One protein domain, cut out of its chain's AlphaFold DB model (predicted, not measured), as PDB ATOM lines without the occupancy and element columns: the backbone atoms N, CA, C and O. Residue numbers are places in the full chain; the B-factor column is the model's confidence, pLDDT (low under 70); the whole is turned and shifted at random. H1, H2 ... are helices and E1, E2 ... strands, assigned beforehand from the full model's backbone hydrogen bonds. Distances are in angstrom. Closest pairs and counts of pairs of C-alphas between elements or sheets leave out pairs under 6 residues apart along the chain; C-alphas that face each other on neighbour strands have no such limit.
ATOM      1  N   ALA A   3      10.974 -16.040  96.946       64.69
ATOM      2  CA  ALA A   3      10.512 -15.279  98.113       64.69
ATOM      3  C   ALA A   3       9.806 -13.962  97.742       64.69
ATOM      4  O   ALA A   3       8.810 -13.604  98.361       64.69
ATOM      5  N   ARG A   4      10.289 -13.256  96.709       71.44
ATOM      6  CA  ARG A   4       9.718 -11.970  96.274       71.44
ATOM      7  C   ARG A   4       8.331 -12.144  95.652       71.44
ATOM      8  O   ARG A   4       7.410 -11.422  96.006       71.44
ATOM      9  N   GLU A   5       8.176 -13.159  94.806       77.50
ATOM     10  CA  GLU A   5       6.896 -13.504  94.182       77.50
ATOM     11  C   GLU A   5       5.849 -13.932  95.224       77.50
ATOM     12  O   GLU A   5       4.697 -13.513  95.163       77.50
ATOM     13  N   SER A   6       6.267 -14.682  96.250       85.38
ATOM     14  CA  SER A   6       5.382 -15.090  97.351       85.38
ATOM     15  C   SER A   6       4.879 -13.907  98.188       85.38
ATOM     16  O   SER A   6       3.752 -13.938  98.677       85.38
ATOM     17  N   VAL A   7       5.696 -12.860  98.356       89.44
ATOM     18  CA  VAL A   7       5.318 -11.641  99.092       89.44
ATOM     19  C   VAL A   7       4.359 -10.778  98.277       89.44
ATOM     20  O   VAL A   7       3.388 -10.289  98.843       89.44
ATOM     21  N   HIS A   8       4.579 -10.628  96.967       90.38
ATOM     22  CA  HIS A   8       3.642  -9.904  96.099       90.38
ATOM     23  C   HIS A   8       2.273 -10.586  96.063       90.38
ATOM     24  O   HIS A   8       1.270  -9.936  96.320       90.38
ATOM     25  N   ARG A   9       2.223 -11.917  95.912       92.44
ATOM     26  CA  ARG A   9       0.947 -12.650  95.972       92.44
ATOM     27  C   ARG A   9       0.210 -12.453  97.297       92.44
ATOM     28  O   ARG A   9      -1.014 -12.425  97.304       92.44
ATOM     29  N   LEU A  10       0.942 -12.340  98.410       92.12
ATOM     30  CA  LEU A  10       0.360 -12.069  99.726       92.12
ATOM     31  C   LEU A  10      -0.193 -10.638  99.833       92.12
ATOM     32  O   LEU A  10      -1.220 -10.454 100.476       92.12
ATOM     33  N   ILE A  11       0.463  -9.653  99.212       92.06
ATOM     34  CA  ILE A  11      -0.054  -8.280  99.088       92.06
ATOM     35  C   ILE A  11      -1.361  -8.303  98.295       92.06
ATOM     36  O   ILE A  11      -2.382  -7.880  98.826       92.06
ATOM     37  N   ASP A  12      -1.362  -8.920  97.111       93.00
ATOM     38  CA  ASP A  12      -2.559  -9.008  96.270       93.00
ATOM     39  C   ASP A  12      -3.707  -9.738  96.987       93.00
ATOM     40  O   ASP A  12      -4.876  -9.392  96.842       93.00
ATOM     41  N   GLU A  13      -3.396 -10.789  97.753       94.38
ATOM     42  CA  GLU A  13      -4.382 -11.537  98.539       94.38
ATOM     43  C   GLU A  13      -5.003 -10.655  99.630       94.38
ATOM     44  O   GLU A  13      -6.222 -10.643  99.774       94.38
ATOM     45  N   LEU A  14      -4.195  -9.875 100.349       93.44
ATOM     46  CA  LEU A  14      -4.671  -8.919 101.351       93.44
ATOM     47  C   LEU A  14      -5.545  -7.826 100.721       93.44
ATOM     48  O   LEU A  14      -6.642  -7.568 101.214       93.44
ATOM     49  N   GLU A  15      -5.112  -7.244  99.606       91.94
ATOM     50  CA  GLU A  15      -5.861  -6.200  98.898       91.94
ATOM     51  C   GLU A  15      -7.199  -6.715  98.354       91.94
ATOM     52  O   GLU A  15      -8.216  -6.036  98.487       91.94
ATOM     53  N   ARG A  16      -7.243  -7.951  97.832       93.56
ATOM     54  CA  ARG A  16      -8.498  -8.604  97.407       93.56
ATOM     55  C   ARG A  16      -9.498  -8.788  98.547       93.56
ATOM     56  O   ARG A  16     -10.699  -8.797  98.299       93.56
ATOM     57  N   HIS A  17      -9.018  -8.930  99.780       92.31
ATOM     58  CA  HIS A  17      -9.862  -8.962 100.974       92.31
ATOM     59  C   HIS A  17     -10.247  -7.561 101.480       92.31
ATOM     60  O   HIS A  17     -10.926  -7.448 102.492       92.31
ATOM     61  N   GLY A  18      -9.850  -6.490 100.787       90.06
ATOM     62  CA  GLY A  18     -10.109  -5.113 101.206       90.06
ATOM     63  C   GLY A  18      -9.137  -4.611 102.274       90.06
ATOM     64  O   GLY A  18      -9.404  -3.595 102.917       90.06
ATOM     65  N   VAL A  19      -8.007  -5.298 102.481       93.19
ATOM     66  CA  VAL A  19      -6.968  -4.850 103.409       93.19
ATOM     67  C   VAL A  19      -6.025  -3.889 102.703       93.19
ATOM     68  O   VAL A  19      -5.272  -4.265 101.808       93.19
ATOM     69  N   SER A  20      -6.013  -2.647 103.169       90.19
ATOM     70  CA  SER A  20      -5.034  -1.641 102.775       90.19
ATOM     71  C   SER A  20      -3.736  -1.808 103.562       90.19
ATOM     72  O   SER A  20      -3.740  -1.997 104.784       90.19
ATOM     73  N   LEU A  21      -2.613  -1.711 102.854       89.88
ATOM     74  CA  LEU A  21      -1.265  -1.868 103.388       89.88
ATOM     75  C   LEU A  21      -0.520  -0.529 103.376       89.88
ATOM     76  O   LEU A  21      -0.432   0.132 102.346       89.88
ATOM     77  N   ALA A  22       0.089  -0.156 104.502       88.25
ATOM     78  CA  ALA A  22       0.984   0.999 104.584       88.25
ATOM     79  C   ALA A  22       2.284   0.649 105.320       88.25
ATOM     80  O   ALA A  22       2.290  -0.159 106.251       88.25
ATOM     81  N   ALA A  23       3.396   1.261 104.906       85.62
ATOM     82  CA  ALA A  23       4.732   0.988 105.440       85.62
ATOM     83  C   ALA A  23       5.475   2.271 105.849       85.62
ATOM     84  O   ALA A  23       6.585   2.538 105.387       85.62
ATOM     85  N   ASP A  24       4.893   3.037 106.772       80.25
ATOM     86  CA  ASP A  24       5.468   4.288 107.284       80.25
ATOM     87  C   ASP A  24       6.277   4.002 108.562       80.25
ATOM     88  O   ASP A  24       5.823   4.175 109.691       80.25
ATOM     89  N   GLY A  25       7.460   3.404 108.399       78.88
ATOM     90  CA  GLY A  25       8.317   2.962 109.515       78.88
ATOM     91  C   GLY A  25       7.871   1.652 110.188       78.88
ATOM     92  O   GLY A  25       8.719   0.875 110.632       78.88
ATOM     93  N   ARG A  26       6.571   1.336 110.168       82.88
ATOM     94  CA  ARG A  26       5.980   0.045 110.570       82.88
ATOM     95  C   ARG A  26       4.942  -0.409 109.543       82.88
ATOM     96  O   ARG A  26       4.338   0.423 108.876       82.88
ATOM     97  N   LEU A  27       4.732  -1.723 109.431       87.75
ATOM     98  CA  LEU A  27       3.659  -2.281 108.605       87.75
ATOM     99  C   LEU A  27       2.315  -2.052 109.306       87.75
ATOM    100  O   LEU A  27       2.124  -2.527 110.427       87.75
ATOM    101  N   ARG A  28       1.404  -1.340 108.645       89.56
ATOM    102  CA  ARG A  28       0.017  -1.144 109.068       89.56
ATOM    103  C   ARG A  28      -0.898  -1.861 108.081       89.56
ATOM    104  O   ARG A  28      -0.710  -1.739 106.874       89.56
ATOM    105  N   LEU A  29      -1.855  -2.605 108.623       90.00
ATOM    106  CA  LEU A  29      -2.939  -3.254 107.892       90.00
ATOM    107  C   LEU A  29      -4.238  -2.591 108.339       90.00
ATOM    108  O   LEU A  29      -4.452  -2.446 109.545       90.00
ATOM    109  N   GLN A  30      -5.075  -2.177 107.397       91.00
ATOM    110  CA  GLN A  30      -6.382  -1.593 107.677       91.00
ATOM    111  C   GLN A  30      -7.443  -2.292 106.833       91.00
ATOM    112  O   GLN A  30      -7.283  -2.379 105.623       91.00
ATOM    113  N   GLY A  31      -8.505  -2.782 107.467       89.19
ATOM    114  CA  GLY A  31      -9.563  -3.559 106.819       89.19
ATOM    115  C   GLY A  31      -9.797  -4.891 107.524       89.19
ATOM    116  O   GLY A  31      -9.228  -5.150 108.589       89.19
ATOM    117  N   GLU A  32     -10.626  -5.734 106.918       88.75
ATOM    118  CA  GLU A  32     -10.982  -7.051 107.441       88.75
ATOM    119  C   GLU A  32     -10.397  -8.156 106.562       88.75
ATOM    120  O   GLU A  32     -10.459  -8.109 105.340       88.75
ATOM    121  N   ALA A  33      -9.813  -9.173 107.189       91.06
ATOM    122  CA  ALA A  33      -9.332 -10.363 106.502       91.06
ATOM    123  C   ALA A  33      -9.424 -11.582 107.425       91.06
ATOM    124  O   ALA A  33      -9.378 -11.435 108.651       91.06
ATOM    125  N   PRO A  34      -9.484 -12.802 106.862       93.44
ATOM    126  CA  PRO A  34      -9.453 -14.022 107.653       93.44
ATOM    127  C   PRO A  34      -8.215 -14.084 108.559       93.44
ATOM    128  O   PRO A  34      -7.098 -13.776 108.133       93.44
ATOM    129  N   ALA A  35      -8.383 -14.566 109.793       92.25
ATOM    130  CA  ALA A  35      -7.286 -14.690 110.758       92.25
ATOM    131  C   ALA A  35      -6.041 -15.434 110.213       92.25
ATOM    132  O   ALA A  35      -4.923 -14.972 110.466       92.25
ATOM    133  N   PRO A  36      -6.165 -16.516 109.413       93.88
ATOM    134  CA  PRO A  36      -5.001 -17.167 108.806       93.88
ATOM    135  C   PRO A  36      -4.196 -16.243 107.883       93.88
ATOM    136  O   PRO A  36      -2.964 -16.313 107.856       93.88
ATOM    137  N   LEU A  37      -4.874 -15.353 107.153       92.25
ATOM    138  CA  LEU A  37      -4.240 -14.401 106.246       92.25
ATOM    139  C   LEU A  37      -3.507 -13.305 107.027       92.25
ATOM    140  O   LEU A  37      -2.336 -13.031 106.755       92.25
ATOM    141  N   LEU A  38      -4.138 -12.767 108.076       91.25
ATOM    142  CA  LEU A  38      -3.500 -11.822 108.998       91.25
ATOM    143  C   LEU A  38      -2.268 -12.435 109.677       91.25
ATOM    144  O   LEU A  38      -1.226 -11.789 109.794       91.25
ATOM    145  N   MET A  39      -2.339 -13.712 110.056       93.56
ATOM    146  CA  MET A  39      -1.202 -14.431 110.627       93.56
ATOM    147  C   MET A  39      -0.056 -14.609 109.627       93.56
ATOM    148  O   MET A  39       1.110 -14.423 109.989       93.56
ATOM    149  N   ARG A  40      -0.358 -14.934 108.363       93.06
ATOM    150  CA  ARG A  40       0.648 -14.984 107.288       93.06
ATOM    151  C   ARG A  40       1.285 -13.614 107.068       93.06
ATOM    152  O   ARG A  40       2.513 -13.543 106.968       93.06
ATOM    153  N   ALA A  41       0.495 -12.541 107.067       92.06
ATOM    154  CA  ALA A  41       0.991 -11.171 106.966       92.06
ATOM    155  C   ALA A  41       1.910 -10.812 108.144       92.06
ATOM    156  O   ALA A  41       3.018 -10.313 107.945       92.06
ATOM    157  N   HIS A  42       1.516 -11.164 109.371       91.38
ATOM    158  CA  HIS A  42       2.324 -10.937 110.567       91.38
ATOM    159  C   HIS A  42       3.680 -11.656 110.502       91.38
ATOM    160  O   HIS A  42       4.718 -11.049 110.785       91.38
ATOM    161  N   ARG A  43       3.693 -12.933 110.094       92.88
ATOM    162  CA  ARG A  43       4.928 -13.726 109.939       92.88
ATOM    163  C   ARG A  43       5.863 -13.130 108.887       92.88
ATOM    164  O   ARG A  43       7.074 -13.120 109.078       92.88
ATOM    165  N   ASN A  44       5.302 -12.567 107.817       92.38
ATOM    166  CA  ASN A  44       6.058 -11.977 106.711       92.38
ATOM    167  C   ASN A  44       6.221 -10.452 106.820       92.38
ATOM    168  O   ASN A  44       6.636  -9.807 105.857       92.38
ATOM    169  N   ARG A  45       5.954  -9.850 107.992       91.00
ATOM    170  CA  ARG A  45       5.850  -8.386 108.144       91.00
ATOM    171  C   ARG A  45       7.067  -7.600 107.656       91.00
ATOM    172  O   ARG A  45       6.919  -6.507 107.120       91.00
ATOM    173  N   ARG A  46       8.278  -8.141 107.842       90.88
ATOM    174  CA  ARG A  46       9.526  -7.478 107.420       90.88
ATOM    175  C   ARG A  46       9.667  -7.488 105.900       90.88
ATOM    176  O   ARG A  46      10.044  -6.474 105.328       90.88
ATOM    177  N   ALA A  47       9.332  -8.613 105.270       91.19
ATOM    178  CA  ALA A  47       9.376  -8.759 103.823       91.19
ATOM    179  C   ALA A  47       8.294  -7.903 103.147       91.19
ATOM    180  O   ALA A  47       8.591  -7.221 102.172       91.19
ATOM    181  N   LEU A  48       7.088  -7.849 103.725       90.94
ATOM    182  CA  LEU A  48       6.014  -6.951 103.286       90.94
ATOM    183  C   LEU A  48       6.430  -5.480 103.384       90.94
ATOM    184  O   LEU A  48       6.337  -4.749 102.405       90.94
ATOM    185  N   ALA A  49       6.963  -5.047 104.531       90.56
ATOM    186  CA  ALA A  49       7.427  -3.671 104.698       90.56
ATOM    187  C   ALA A  49       8.559  -3.306 103.719       90.56
ATOM    188  O   ALA A  49       8.588  -2.189 103.208       90.56
ATOM    189  N   ALA A  50       9.481  -4.233 103.441       89.94
ATOM    190  CA  ALA A  50      10.539  -4.025 102.455       89.94
ATOM    191  C   ALA A  50       9.980  -3.916 101.025       89.94
ATOM    192  O   ALA A  50      10.366  -3.007 100.294       89.94
ATOM    193  N   ALA A  51       9.041  -4.791 100.647       89.12
ATOM    194  CA  ALA A  51       8.403  -4.771  99.332       89.12
ATOM    195  C   ALA A  51       7.576  -3.494  99.103       89.12
ATOM    196  O   ALA A  51       7.635  -2.921  98.021       89.12
ATOM    197  N   LEU A  52       6.852  -3.013 100.119       87.62
ATOM    198  CA  LEU A  52       6.072  -1.770 100.039       87.62
ATOM    199  C   LEU A  52       6.959  -0.523  99.933       87.62
ATOM    200  O   LEU A  52       6.607   0.425  99.240       87.62
ATOM    201  N   ARG A  53       8.128  -0.514 100.587       86.31
ATOM    202  CA  ARG A  53       9.106   0.576 100.428       86.31
ATOM    203  C   ARG A  53       9.711   0.591  99.032       86.31
ATOM    204  O   ARG A  53       9.808   1.658  98.445       86.31
ATOM    205  N   ALA A  54      10.063  -0.580  98.501       84.38
ATOM    206  CA  ALA A  54      10.635  -0.702  97.164       84.38
ATOM    207  C   ALA A  54       9.676  -0.261  96.044       84.38
ATOM    208  O   ALA A  54      10.148   0.104  94.979       84.38
ATOM    209  N   GLN A  55       8.358  -0.299  96.272       76.81
ATOM    210  CA  GLN A  55       7.340   0.170  95.319       76.81
ATOM    211  C   GLN A  55       7.130   1.694  95.322       76.81
ATOM    212  O   GLN A  55       6.506   2.215  94.405       76.81
ATOM    213  N   ARG A  56       7.596   2.411  96.357       67.56
ATOM    214  CA  ARG A  56       7.449   3.877  96.482       67.56
ATOM    215  C   ARG A  56       8.642   4.671  95.931       67.56
ATOM    216  O   ARG A  56       8.561   5.895  95.884       67.56
TER     217      ARG A  56
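What this domain is: This is residues 3 to 56 of the 57 residues of an uncharacterized protein of Azospirillum oleiclasticum (UniProt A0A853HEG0). A two-stranded hairpin, E1 and E2, faces helices H1 and H2, while H3 closes one end, packing on H1 and on the hairpin. The printed part has 54 residues, with three named helices and two named strands in the order H1, E1, E2, H2, H3 along the chain, a mixed class with an antiparallel sheet. The whole is compact, radius of gyration of the C-alphas 10.0 A, spanning 26 by 22 by 18 A.

Where its parts are: Find C-alpha 3 at (10.512, -15.279, 98.113); from there H1 runs 20.2 A through residues 3 to 16. Next come E1, residues 20 to 24, E2, 26 to 30, and H2, 35 to 43. H3, residues 45 to 54, covers 14.2 A to C-alpha 54 at (10.635, -0.702, 97.164).

How they stand to each other: H1 touches H3, about perpendicular at 90 degrees; their closest C-alphas, Val 7 and Leu 48, are 6.3 A apart. Look at hairpin E1 and E2: N 22 and O 28 are 3.0 A apart, within hydrogen-bond range. The closest C-alphas of E1 and H3, Ala 23 and Ala 49, are 5.4 A apart. H2 is close but not clearly touching H1, at 7.3 A between C-alphas 41 and 10. In H1, H2 and H3 every O i to N i+4 pair is within hydrogen-bond range.

The domain as a whole: The farthest C-alphas, Ala 35 and Arg 56, are 27.7 A apart. The printed part has no cut, its four links are tight, and residues 3 and 56 have pLDDT under 70.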